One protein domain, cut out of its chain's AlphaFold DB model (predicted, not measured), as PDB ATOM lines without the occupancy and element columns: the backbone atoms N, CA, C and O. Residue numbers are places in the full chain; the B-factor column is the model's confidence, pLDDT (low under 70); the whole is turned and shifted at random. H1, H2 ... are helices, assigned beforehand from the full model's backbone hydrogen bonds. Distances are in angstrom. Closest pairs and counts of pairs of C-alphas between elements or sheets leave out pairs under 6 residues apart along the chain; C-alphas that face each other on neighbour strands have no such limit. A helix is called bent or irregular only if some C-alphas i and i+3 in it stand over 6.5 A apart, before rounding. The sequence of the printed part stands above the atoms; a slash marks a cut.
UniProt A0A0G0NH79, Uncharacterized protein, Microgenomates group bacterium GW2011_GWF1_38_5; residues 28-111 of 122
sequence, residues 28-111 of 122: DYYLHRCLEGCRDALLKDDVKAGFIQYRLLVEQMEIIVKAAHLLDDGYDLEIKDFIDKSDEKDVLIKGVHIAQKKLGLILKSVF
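AT A GLANCE: This is residues 28 to 111 of the 122 residues of an uncharacterized protein of Microgenomates group bacterium GW2011_GWF1_38_5 (UniProt A0A0G0NH79). Two helical hairpins lie side by side in a flat slab, with H2 and H4 in the middle, H1 along the free side of H2 and H3 along the free side of H4. Across the slab the helices come as H1, H2, H4, H3; H2 and H4 run the same way, while H1 and H3 run opposite ways to their hairpin partners. The printed part has 84 residues with four named helices, H1, H2, H3 and H4 in order along the chain, and no named strand; the class is all helix. The whole is compact, with a radius of gyration of the C-alphas of 12.8 A, and the C-alphas span 35 by 32 by 17 A.

HOW THE PARTS SIT: H1, residues 28 to 42, and H2, residues 47 to 67, form a helical hairpin. They touch, the closest C-alphas being those of Ala 41 and Gly 50, 4.4 A apart, and run opposite ways at a shallow tilt of 15 degrees. H3, residues 75 to 85, is apart from both H1 and H2. H4, residues 91 to 111, touches H2, the closest C-alphas being those of Arg 55 and Ala 99, 5.6 A apart. H2 and H4 run the same way at a steep tilt of 38 degrees. H3 and H4 form the second helical hairpin, opposite ways at a shallow tilt of 29 degrees. H4 touches H3 with residues 98 to 105 alone, and the closest C-alphas are those of Ile 79 and Lys 102, 7.0 A apart. H1 and H4 are near each other, with 6 pairs of C-alphas within 10 A but no pair within 8 A. The helix packing is mostly aligned, but only just: 2 of the 3 touching pairs are at a shallow tilt. In H1, H2, H3 and H4 every O i to N i+4 pair is within hydrogen-bond range.

IN THESE COORDINATES: H1 begins at C-alpha 28, at (242.053, 224.164, 191.479), and measures 21.3 A from first to last C-alpha. H2 begins at C-alpha 47, at (220.911, 226.702, 208.987), and measures 30.2 A to C-alpha 67. H3 measures 15.6 A from C-alpha 75 to C-alpha 85. H4 measures 29.9 A from C-alpha 91 and ends at C-alpha 111, at (247.959, 228.505, 199.488). No helix is bent.

THE WHOLE: The two C-alphas farthest apart are those of Asp 45 and Asp 73, at 37.5 A, while the first and last printed C-alphas, those of Asp 28 and Phe 111, are 10.9 A apart. The links from H1 to H2 and from H3 to H4 are tight, the link from H2 to H3 is short, and no link is long. The printed part has no cut. Its mean pLDDT is 92.4, and no printed residue is under 70.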
ATOM      1  N   ASP A  28     242.357 222.754 191.208       82.25
ATOM      2  CA  ASP A  28     242.053 224.164 191.479       82.25
ATOM      3  C   ASP A  28     240.606 224.518 191.102       82.25
ATOM      4  O   ASP A  28     239.929 225.236 191.840       82.25
ATOM      5  N   TYR A  29     240.106 223.977 189.984       84.56
ATOM      6  CA  TYR A  29     238.723 224.199 189.554       84.56
ATOM      7  C   TYR A  29     237.727 223.627 190.570       84.56
ATOM      8  O   TYR A  29     236.809 224.323 191.006       84.56
ATOM      9  N   TYR A  30     237.916 222.374 190.985       85.00
ATOM     10  CA  TYR A  30     236.995 221.727 191.919       85.00
ATOM     11  C   TYR A  30     237.079 222.332 193.325       85.00
ATOM     12  O   TYR A  30     236.046 222.513 193.966       85.00
ATOM     13  N   LEU A  31     238.275 222.727 193.770       86.50
ATOM     14  CA  LEU A  31     238.458 223.446 195.031       86.50
ATOM     15  C   LEU A  31     237.699 224.771 195.039       86.50
ATOM     16  O   LEU A  31     236.980 225.061 195.995       86.50
ATOM     17  N   HIS A  32     237.800 225.548 193.959       88.69
ATOM     18  CA  HIS A  32     237.052 226.794 193.828       88.69
ATOM     19  C   HIS A  32     235.538 226.561 193.928       88.69
ATOM     20  O   HIS A  32     234.866 227.223 194.716       88.69
ATOM     21  N   ARG A  33     235.004 225.564 193.208       91.12
ATOM     22  CA  ARG A  33     233.569 225.227 193.246       91.12
ATOM     23  C   ARG A  33     233.102 224.792 194.632       91.12
ATOM     24  O   ARG A  33     232.006 225.162 195.051       91.12
ATOM     25  N   CYS A  34     233.922 224.041 195.363       91.50
ATOM     26  CA  CYS A  34     233.603 223.680 196.736       91.50
ATOM     27  C   CYS A  34     233.597 224.897 197.672       91.50
ATOM     28  O   CYS A  34     232.708 224.989 198.514       91.50
ATOM     29  N   LEU A  35     234.521 225.849 197.506       92.81
ATOM     30  CA  LEU A  35     234.541 227.088 198.293       92.81
ATOM     31  C   LEU A  35     233.308 227.962 198.035       92.81
ATOM     32  O   LEU A  35     232.698 228.451 198.988       92.81
ATOM     33  N   GLU A  36     232.909 228.119 196.770       94.00
ATOM     34  CA  GLU A  36     231.658 228.801 196.414       94.00
ATOM     35  C   GLU A  36     230.452 228.111 197.061       94.00
ATOM     36  O   GLU A  36     229.638 228.760 197.717       94.00
ATOM     37  N   GLY A  37     230.382 226.781 196.959       93.00
ATOM     38  CA  GLY A  37     229.319 226.003 197.584       93.00
ATOM     39  C   GLY A  37     229.299 226.141 199.109       93.00
ATOM     40  O   GLY A  37     228.223 226.189 199.699       93.00
ATOM     41  N   CYS A  38     230.464 226.215 199.761       94.00
ATOM     42  CA  CYS A  38     230.562 226.410 201.206       94.00
ATOM     43  C   CYS A  38     229.996 227.771 201.613       94.00
ATOM     44  O   CYS A  38     229.244 227.839 202.583       94.00
ATOM     45  N   ARG A  39     230.307 228.837 200.863       94.56
ATOM     46  CA  ARG A  39     229.706 230.162 201.070       94.56
ATOM     47  C   ARG A  39     228.187 230.081 200.953       94.56
ATOM     48  O   ARG A  39     227.487 230.520 201.858       94.56
ATOM     49  N   ASP A  40     227.687 229.496 199.870       94.62
ATOM     50  CA  ASP A  40     226.249 229.439 199.598       94.62
ATOM     51  C   ASP A  40     225.506 228.594 200.643       94.62
ATOM     52  O   ASP A  40     224.417 228.958 201.076       94.62
ATOM     53  N   ALA A  41     226.116 227.499 201.108       93.75
ATOM     54  CA  ALA A  41     225.574 226.660 202.170       93.75
ATOM     55  C   ALA A  41     225.419 227.425 203.495       93.75
ATOM     56  O   ALA A  41     224.419 227.251 204.184       93.75
ATOM     57  N   LEU A  42     226.377 228.293 203.833       91.25
ATOM     58  CA  LEU A  42     226.343 229.098 205.057       91.25
ATOM     59  C   LEU A  42     225.368 230.283 204.986       91.25
ATOM     60  O   LEU A  42     225.010 230.827 206.026       91.25
ATOM     61  N   LEU A  43     224.934 230.675 203.786       93.00
ATOM     62  CA  LEU A  43     223.966 231.757 203.565       93.00
ATOM     63  C   LEU A  43     222.513 231.267 203.468       93.00
ATOM     64  O   LEU A  43     221.615 232.077 203.247       93.00
ATOM     65  N   LYS A  44     222.261 229.960 203.600       90.00
ATOM     66  CA  LYS A  44     220.902 229.409 203.550       90.00
ATOM     67  C   LYS A  44     220.070 229.819 204.764       90.00
ATOM     68  O   LYS A  44     220.554 229.780 205.891       90.00
ATOM     69  N   ASP A  45     218.781 230.067 204.527       90.56
ATOM     70  CA  ASP A  45     217.797 230.335 205.587       90.56
ATOM     71  C   ASP A  45     217.637 229.140 206.542       90.56
ATOM     72  O   ASP A  45     217.517 229.303 207.758       90.56
ATOM     73  N   ASP A  46     217.679 227.914 206.004       95.00
ATOM     74  CA  ASP A  46     217.765 226.697 206.811       95.00
ATOM     75  C   ASP A  46     219.222 226.415 207.194       95.00
ATOM     76  O   ASP A  46     219.985 225.778 206.460       95.00
ATOM     77  N   VAL A  47     219.576 226.860 208.399       92.19
ATOM     78  CA  VAL A  47     220.911 226.702 208.987       92.19
ATOM     79  C   VAL A  47     221.321 225.232 209.101       92.19
ATOM     80  O   VAL A  47     222.484 224.900 208.877       92.19
ATOM     81  N   LYS A  48     220.393 224.317 209.418       93.88
ATOM     82  CA  LYS A  48     220.736 222.895 209.589       93.88
ATOM     83  C   LYS A  48     221.076 222.258 208.249       93.88
ATOM     84  O   LYS A  48     222.094 221.572 208.143       93.88
ATOM     85  N   ALA A  49     220.262 222.512 207.226       93.75
ATOM     86  CA  ALA A  49     220.555 222.064 205.869       93.75
ATOM     87  C   ALA A  49     221.860 222.686 205.344       93.75
ATOM     88  O   ALA A  49     222.676 221.989 204.735       93.75
ATOM     89  N   GLY A  50     222.086 223.970 205.637       96.06
ATOM     90  CA  GLY A  50     223.330 224.674 205.338       96.06
ATOM     91  C   GLY A  50     224.555 224.007 205.964       96.06
ATOM     92  O   GLY A  50     225.525 223.713 205.271       96.06
ATOM     93  N   PHE A  51     224.493 223.664 207.250       96.81
ATOM     94  CA  PHE A  51     225.580 222.982 207.959       96.81
ATOM     95  C   PHE A  51     225.884 221.590 207.413       96.81
ATOM     96  O   PHE A  51     227.054 221.228 207.281       96.81
ATOM     97  N   ILE A  52     224.860 220.813 207.058       95.94
ATOM     98  CA  ILE A  52     225.057 219.495 206.440       95.94
ATOM     99  C   ILE A  52     225.759 219.649 205.087       95.94
ATOM    100  O   ILE A  52     226.761 218.980 204.836       95.94
ATOM    101  N   GLN A  53     225.284 220.563 204.238       96.12
ATOM    102  CA  GLN A  53     225.888 220.792 202.927       96.12
ATOM    103  C   GLN A  53     227.322 221.323 203.039       96.12
ATOM    104  O   GLN A  53     228.202 220.857 202.319       96.12
ATOM    105  N   TYR A  54     227.572 222.258 203.957       97.25
ATOM    106  CA  TYR A  54     228.908 222.783 204.225       97.25
ATOM    107  C   TYR A  54     229.887 221.659 204.587       97.25
ATOM    108  O   TYR A  54     230.974 221.585 204.018       97.25
ATOM    109  N   ARG A  55     229.488 220.746 205.482       97.00
ATOM    110  CA  ARG A  55     230.319 219.598 205.878       97.00
ATOM    111  C   ARG A  55     230.668 218.701 204.692       97.00
ATOM    112  O   ARG A  55     231.840 218.389 204.509       97.00
ATOM    113  N   LEU A  56     229.679 218.347 203.871       96.50
ATOM    114  CA  LEU A  56     229.884 217.502 202.689       96.50
ATOM    115  C   LEU A  56     230.841 218.143 201.677       96.50
ATOM    116  O   LEU A  56     231.701 217.473 201.115       96.50
ATOM    117  N   LEU A  57     230.726 219.455 201.459       97.25
ATOM    118  CA  LEU A  57     231.612 220.174 200.545       97.25
ATOM    119  C   LEU A  57     233.057 220.220 201.049       97.25
ATOM    120  O   LEU A  57     233.982 220.101 200.248       97.25
ATOM    121  N   VAL A  58     233.263 220.353 202.360       97.19
ATOM    122  CA  VAL A  58     234.602 220.267 202.955       97.19
ATOM    123  C   VAL A  58     235.184 218.859 202.841       97.19
ATOM    124  O   VAL A  58     236.358 218.722 202.510       97.19
ATOM    125  N   GLU A  59     234.386 217.817 203.069       95.88
ATOM    126  CA  GLU A  59     234.823 216.428 202.867       95.88
ATOM    127  C   GLU A  59     235.213 216.174 201.404       95.88
ATOM    128  O   GLU A  59     236.248 215.568 201.133       95.88
ATOM    129  N   GLN A  60     234.453 216.721 200.454       94.38
ATOM    130  CA  GLN A  60     234.800 216.645 199.038       94.38
ATOM    131  C   GLN A  60     236.121 217.367 198.729       94.38
ATOM    132  O   GLN A  60     236.951 216.826 197.994       94.38
ATOM    133  N   MET A  61     236.351 218.556 199.302       94.06
ATOM    134  CA  MET A  61     237.638 219.254 199.168       94.06
ATOM    135  C   MET A  61     238.787 218.419 199.711       94.06
ATOM    136  O   MET A  61     239.808 218.291 199.045       94.06
ATOM    137  N   GLU A  62     238.623 217.825 200.890       94.44
ATOM    138  CA  GLU A  62     239.637 216.959 201.482       94.44
ATOM    139  C   GLU A  62     240.013 215.806 200.542       94.44
ATOM    140  O   GLU A  62     241.199 215.563 200.329       94.44
ATOM    141  N   ILE A  63     239.028 215.138 199.933       92.06
ATOM    142  CA  ILE A  63     239.266 214.046 198.976       92.06
ATOM    143  C   ILE A  63     240.068 214.542 197.768       92.06
ATOM    144  O   ILE A  63     241.059 213.915 197.393       92.06
ATOM    145  N   ILE A  64     239.675 215.677 197.180       90.06
ATOM    146  CA  ILE A  64     240.352 216.257 196.010       90.06
ATOM    147  C   ILE A  64     241.808 216.605 196.339       90.06
ATOM    148  O   ILE A  64     242.713 216.284 195.572       90.06
ATOM    149  N   VAL A  65     242.049 217.242 197.485       90.00
ATOM    150  CA  VAL A  65     243.381 217.724 197.885       90.00
ATOM    151  C   VAL A  65     244.282 216.555 198.290       90.00
ATOM    152  O   VAL A  65     245.467 216.569 197.958       90.00
ATOM    153  N   LYS A  66     243.729 215.510 198.926       89.19
ATOM    154  CA  LYS A  66     244.435 214.244 199.189       89.19
ATOM    155  C   LYS A  66     244.836 213.546 197.892       89.19
ATOM    156  O   LYS A  66     245.996 213.176 197.747       89.19
ATOM    157  N   ALA A  67     243.911 213.416 196.942       87.00
ATOM    158  CA  ALA A  67     244.182 212.805 195.640       87.00
ATOM    159  C   ALA A  67     245.216 213.597 194.821       87.00
ATOM    160  O   ALA A  67     245.992 213.016 194.072       87.00
ATOM    161  N   ALA A  68     245.251 214.921 194.989       86.31
ATOM    162  CA  ALA A  68     246.235 215.796 194.363       86.31
ATOM    163  C   ALA A  68     247.576 215.874 195.121       86.31
ATOM    164  O   ALA A  68     248.463 216.601 194.679       86.31
ATOM    165  N   HIS A  69     247.733 215.164 196.246       86.19
ATOM    166  CA  HIS A  69     248.926 215.210 197.102       86.19
ATOM    167  C   HIS A  69     249.307 216.629 197.566       86.19
ATOM    168  O   HIS A  69     250.480 216.981 197.645       86.19
ATOM    169  N   LEU A  70     248.302 217.458 197.864       86.19
ATOM    170  CA  LEU A  70     248.474 218.864 198.253       86.19
ATOM    171  C   LEU A  70     248.374 219.104 199.773       86.19
ATOM    172  O   LEU A  70     248.429 220.254 200.208       86.19
ATOM    173  N   LEU A  71     248.178 218.053 200.577       88.56
ATOM    174  CA  LEU A  71     248.147 218.146 202.041       88.56
ATOM    175  C   LEU A  71     249.514 217.861 202.654       88.56
ATOM    176  O   LEU A  71     250.255 217.012 202.166       88.56
ATOM    177  N   ASP A  72     249.789 218.529 203.770       85.81
ATOM    178  CA  ASP A  72     250.978 218.278 204.581       85.81
ATOM    179  C   ASP A  72     250.857 216.945 205.349       85.81
ATOM    180  O   ASP A  72     249.775 216.595 205.827       85.81
ATOM    181  N   ASP A  73     251.977 216.247 205.569       85.94
ATOM    182  CA  ASP A  73     252.027 214.941 206.260       85.94
ATOM    183  C   ASP A  73     251.424 214.959 207.682       85.94
ATOM    184  O   ASP A  73     250.957 213.943 208.196       85.94
ATOM    185  N   GLY A  74     251.415 216.125 208.339       89.69
ATOM    186  CA  GLY A  74     250.850 216.316 209.678       89.69
ATOM    187  C   GLY A  74     249.326 216.488 209.716       89.69
ATOM    188  O   GLY A  74     248.750 216.520 210.805       89.69
ATOM    189  N   TYR A  75     248.668 216.595 208.558       93.81
ATOM    190  CA  TYR A  75     247.248 216.936 208.460       93.81
ATOM    191  C   TYR A  75     246.349 215.973 209.252       93.81
ATOM    192  O   TYR A  75     245.563 216.413 210.093       93.81
ATOM    193  N   ASP A  76     246.478 214.659 209.034       94.12
ATOM    194  CA  ASP A  76     245.592 213.675 209.675       94.12
ATOM    195  C   ASP A  76     245.800 213.633 211.200       94.12
ATOM    196  O   ASP A  76     244.845 213.442 211.960       94.12
ATOM    197  N   LEU A  77     247.034 213.877 211.663       95.62
ATOM    198  CA  LEU A  77     247.357 213.953 213.088       95.62
ATOM    199  C   LEU A  77     246.714 215.182 213.742       95.62
ATOM    200  O   LEU A  77     246.119 215.055 214.811       95.62
ATOM    201  N   GLU A  78     246.786 216.352 213.101       95.12
ATOM    202  CA  GLU A  78     246.145 217.574 213.604       95.12
ATOM    203  C   GLU A  78     244.618 217.453 213.672       95.12
ATOM    204  O   GLU A  78     243.998 217.942 214.619       95.12
ATOM    205  N   ILE A  79     243.998 216.811 212.676       95.88
ATOM    206  CA  ILE A  79     242.550 216.575 212.687       95.88
ATOM    207  C   ILE A  79     242.168 215.628 213.819       95.88
ATOM    208  O   ILE A  79     241.205 215.902 214.537       95.88
ATOM    209  N   LYS A  80     242.924 214.545 214.017       96.25
ATOM    210  CA  LYS A  80     242.676 213.603 215.110       96.25
ATOM    211  C   LYS A  80     242.802 214.277 216.479       96.25
ATOM    212  O   LYS A  80     241.886 214.171 217.286       96.25
ATOM    213  N   ASP A  81     243.877 215.031 216.701       96.00
ATOM    214  CA  ASP A  81     244.093 215.783 217.944       96.00
ATOM    215  C   ASP A  81     242.958 216.785 218.216       96.00
ATOM    216  O   ASP A  81     242.480 216.910 219.343       96.00
ATOM    217  N   PHE A  82     242.457 217.456 217.173       95.56
ATOM    218  CA  PHE A  82     241.311 218.356 217.295       95.56
ATOM    219  C   PHE A  82     240.017 217.618 217.671       95.56
ATOM    220  O   PHE A  82     239.264 218.088 218.523       95.56
ATOM    221  N   ILE A  83     239.752 216.456 217.062       94.00
ATOM    222  CA  ILE A  83     238.573 215.632 217.370       94.00
ATOM    223  C   ILE A  83     238.605 215.160 218.828       94.00
ATOM    224  O   ILE A  83     237.577 215.241 219.509       94.00
ATOM    225  N   ASP A  84     239.773 214.715 219.293       93.81
ATOM    226  CA  ASP A  84     239.984 214.200 220.649       93.81
ATOM    227  C   ASP A  84     239.846 215.307 221.711       93.81
ATOM    228  O   ASP A  84     239.351 215.057 222.810       93.81
ATOM    229  N   LYS A  85     240.220 216.550 221.375       92.69
ATOM    230  CA  LYS A  85     240.103 217.727 222.260       92.69
ATOM    231  C   LYS A  85     238.742 218.426 222.214       92.69
ATOM    232  O   LYS A  85     238.482 219.286 223.050       92.69
ATOM    233  N   SER A  86     237.885 218.094 221.251       90.69
ATOM    234  CA  SER A  86     236.579 218.738 221.084       90.69
ATOM    235  C   SER A  86     235.570 218.239 222.124       90.69
ATOM    236  O   SER A  86     235.076 217.110 222.028       90.69
ATOM    237  N   ASP A  87     235.172 219.127 223.034       91.69
ATOM    238  CA  ASP A  87     234.170 218.915 224.090       91.69
ATOM    239  C   ASP A  87     232.715 219.174 223.648       91.69
ATOM    240  O   ASP A  87     231.781 218.880 224.399       91.69
ATOM    241  N   GLU A  88     232.517 219.676 222.425       92.88
ATOM    242  CA  GLU A  88     231.193 219.907 221.836       92.88
ATOM    243  C   GLU A  88     230.306 218.648 221.886       92.88
ATOM    244  O   GLU A  88     230.688 217.565 221.428       92.88
ATOM    245  N   LYS A  89     229.100 218.807 222.442       91.12
ATOM    246  CA  LYS A  89     228.129 217.725 222.649       91.12
ATOM    247  C   LYS A  89     227.150 217.604 221.493       91.12
ATOM    248  O   LYS A  89     226.664 216.504 221.228       91.12
ATOM    249  N   ASP A  90     226.839 218.711 220.823       95.19
ATOM    250  CA  ASP A  90     225.975 218.675 219.652       95.19
ATOM    251  C   ASP A  90     226.747 218.088 218.464       95.19
ATOM    252  O   ASP A  90     227.737 218.641 217.990       95.19
ATOM    253  N   VAL A  91     226.287 216.937 217.969       93.25
ATOM    254  CA  VAL A  91     226.950 216.191 216.889       93.25
ATOM    255  C   VAL A  91     227.010 216.995 215.589       93.25
ATOM    256  O   VAL A  91     227.989 216.894 214.844       93.25
ATOM    257  N   LEU A  92     225.978 217.794 215.298       93.56
ATOM    258  CA  LEU A  92     225.950 218.624 214.100       93.56
ATOM    259  C   LEU A  92     226.980 219.744 214.224       93.56
ATOM    260  O   LEU A  92     227.803 219.899 213.322       93.56
ATOM    261  N   ILE A  93     226.969 220.468 215.344       94.38
ATOM    262  CA  ILE A  93     227.899 221.577 215.596       94.38
ATOM    263  C   ILE A  93     229.343 221.075 215.666       94.38
ATOM    264  O   ILE A  93     230.215 221.628 214.996       94.38
ATOM    265  N   LYS A  94     229.594 219.957 216.358       94.62
ATOM    266  CA  LYS A  94     230.907 219.297 216.389       94.62
ATOM    267  C   LYS A  94     231.392 218.971 214.979       94.62
ATOM    268  O   LYS A  94     232.535 219.264 214.631       94.62
ATOM    269  N   GLY A  95     230.515 218.417 214.141       94.81
ATOM    270  CA  GLY A  95     230.822 218.132 212.741       94.81
ATOM    271  C   GLY A  95     231.178 219.382 211.930       94.81
ATOM    272  O   GLY A  95     232.092 219.336 211.108       94.81
ATOM    273  N   VAL A  96     230.498 220.506 212.175       95.81
ATOM    274  CA  VAL A  96     230.801 221.790 211.522       95.81
ATOM    275  C   VAL A  96     232.151 222.337 211.981       95.81
ATOM    276  O   VAL A  96     232.942 222.739 211.132       95.81
ATOM    277  N   HIS A  97     232.464 222.299 213.278       95.56
ATOM    278  CA  HIS A  97     233.766 222.737 213.794       95.56
ATOM    279  C   HIS A  97     234.921 221.907 213.224       95.56
ATOM    280  O   HIS A  97     235.939 222.461 212.809       95.56
ATOM    281  N   ILE A  98     234.753 220.584 213.129       96.31
ATOM    282  CA  ILE A  98     235.738 219.709 212.479       96.31
ATOM    283  C   ILE A  98     235.908 220.108 211.008       96.31
ATOM    284  O   ILE A  98     237.036 220.264 210.545       96.31
ATOM    285  N   ALA A  99     234.812 220.335 210.278       96.56
ATOM    286  CA  ALA A  99     234.874 220.788 208.890       96.56
ATOM    287  C   ALA A  99     235.558 222.164 208.754       96.56
ATOM    288  O   ALA A  99     236.370 222.369 207.859       96.56
ATOM    289  N   GLN A 100     235.318 223.106 209.664       95.25
ATOM    290  CA  GLN A 100     236.042 224.382 209.693       95.25
ATOM    291  C   GLN A 100     237.547 224.191 209.917       95.25
ATOM    292  O   GLN A 100     238.348 224.789 209.196       95.25
ATOM    293  N   LYS A 101     237.950 223.325 210.858       96.38
ATOM    294  CA  LYS A 101     239.367 223.001 211.088       96.38
ATOM    295  C   LYS A 101     240.006 222.370 209.846       96.38
ATOM    296  O   LYS A 101     241.091 222.800 209.456       96.38
ATOM    297  N   LYS A 102     239.328 221.417 209.195       96.19
ATOM    298  CA  LYS A 102     239.773 220.811 207.927       96.19
ATOM    299  C   LYS A 102     239.965 221.859 206.840       96.19
ATOM    300  O   LYS A 102     241.039 221.924 206.250       96.19
ATOM    301  N   LEU A 103     238.967 222.716 206.622       95.19
ATOM    302  CA  LEU A 103     239.033 223.778 205.622       95.19
ATOM    303  C   LEU A 103     240.220 224.717 205.874       95.19
ATOM    304  O   LEU A 103     240.964 225.019 204.946       95.19
ATOM    305  N   GLY A 104     240.442 225.134 207.123       93.44
ATOM    306  CA  GLY A 104     241.578 225.985 207.481       93.44
ATOM    307  C   GLY A 104     242.933 225.348 207.159       93.44
ATOM    308  O   GLY A 104     243.810 226.020 206.619       93.44
ATOM    309  N   LEU A 105     243.097 224.051 207.441       94.31
ATOM    310  CA  LEU A 105     244.320 223.318 207.104       94.31
ATOM    311  C   LEU A 105     244.490 223.120 205.596       94.31
ATOM    312  O   LEU A 105     245.568 223.385 205.079       94.31
ATOM    313  N   ILE A 106     243.425 222.741 204.885       92.81
ATOM    314  CA  ILE A 106     243.427 222.609 203.421       92.81
ATOM    315  C   ILE A 106     243.868 223.922 202.769       92.81
ATOM    316  O   ILE A 106     244.779 223.933 201.945       92.81
ATOM    317  N   LEU A 107     243.253 225.041 203.159       90.56
ATOM    318  CA  LEU A 107     243.607 226.357 202.632       90.56
ATOM    319  C   LEU A 107     245.059 226.705 202.963       90.56
ATOM    320  O   LEU A 107     245.780 227.202 202.100       90.56
ATOM    321  N   LYS A 108     245.520 226.404 204.181       89.56
ATOM    322  CA  LYS A 108     246.917 226.613 204.559       89.56
ATOM    323  C   LYS A 108     247.857 225.838 203.635       89.56
ATOM    324  O   LYS A 108     248.753 226.469 203.087       89.56
ATOM    325  N   SER A 109     247.659 224.544 203.407       87.75
ATOM    326  CA  SER A 109     248.567 223.747 202.567       87.75
ATOM    327  C   SER A 109     248.495 224.155 201.084       87.75
ATOM    328  O   SER A 109     249.525 224.381 200.443       87.75
ATOM    329  N   VAL A 110     247.291 224.382 200.544       84.25
ATOM    330  CA  VAL A 110     247.085 224.768 199.131       84.25
ATOM    331  C   VAL A 110     247.621 226.170 198.815       84.25
ATOM    332  O   VAL A 110     248.170 226.387 197.737       84.25
ATOM    333  N   PHE A 111     247.483 227.137 199.725       77.56
ATOM    334  CA  PHE A 111     247.959 228.505 199.488       77.56
ATOM    335  C   PHE A 111     249.393 228.747 199.972       77.56
ATOM    336  O   PHE A 111     250.080 229.588 199.394       77.56
TER     337      PHE A 111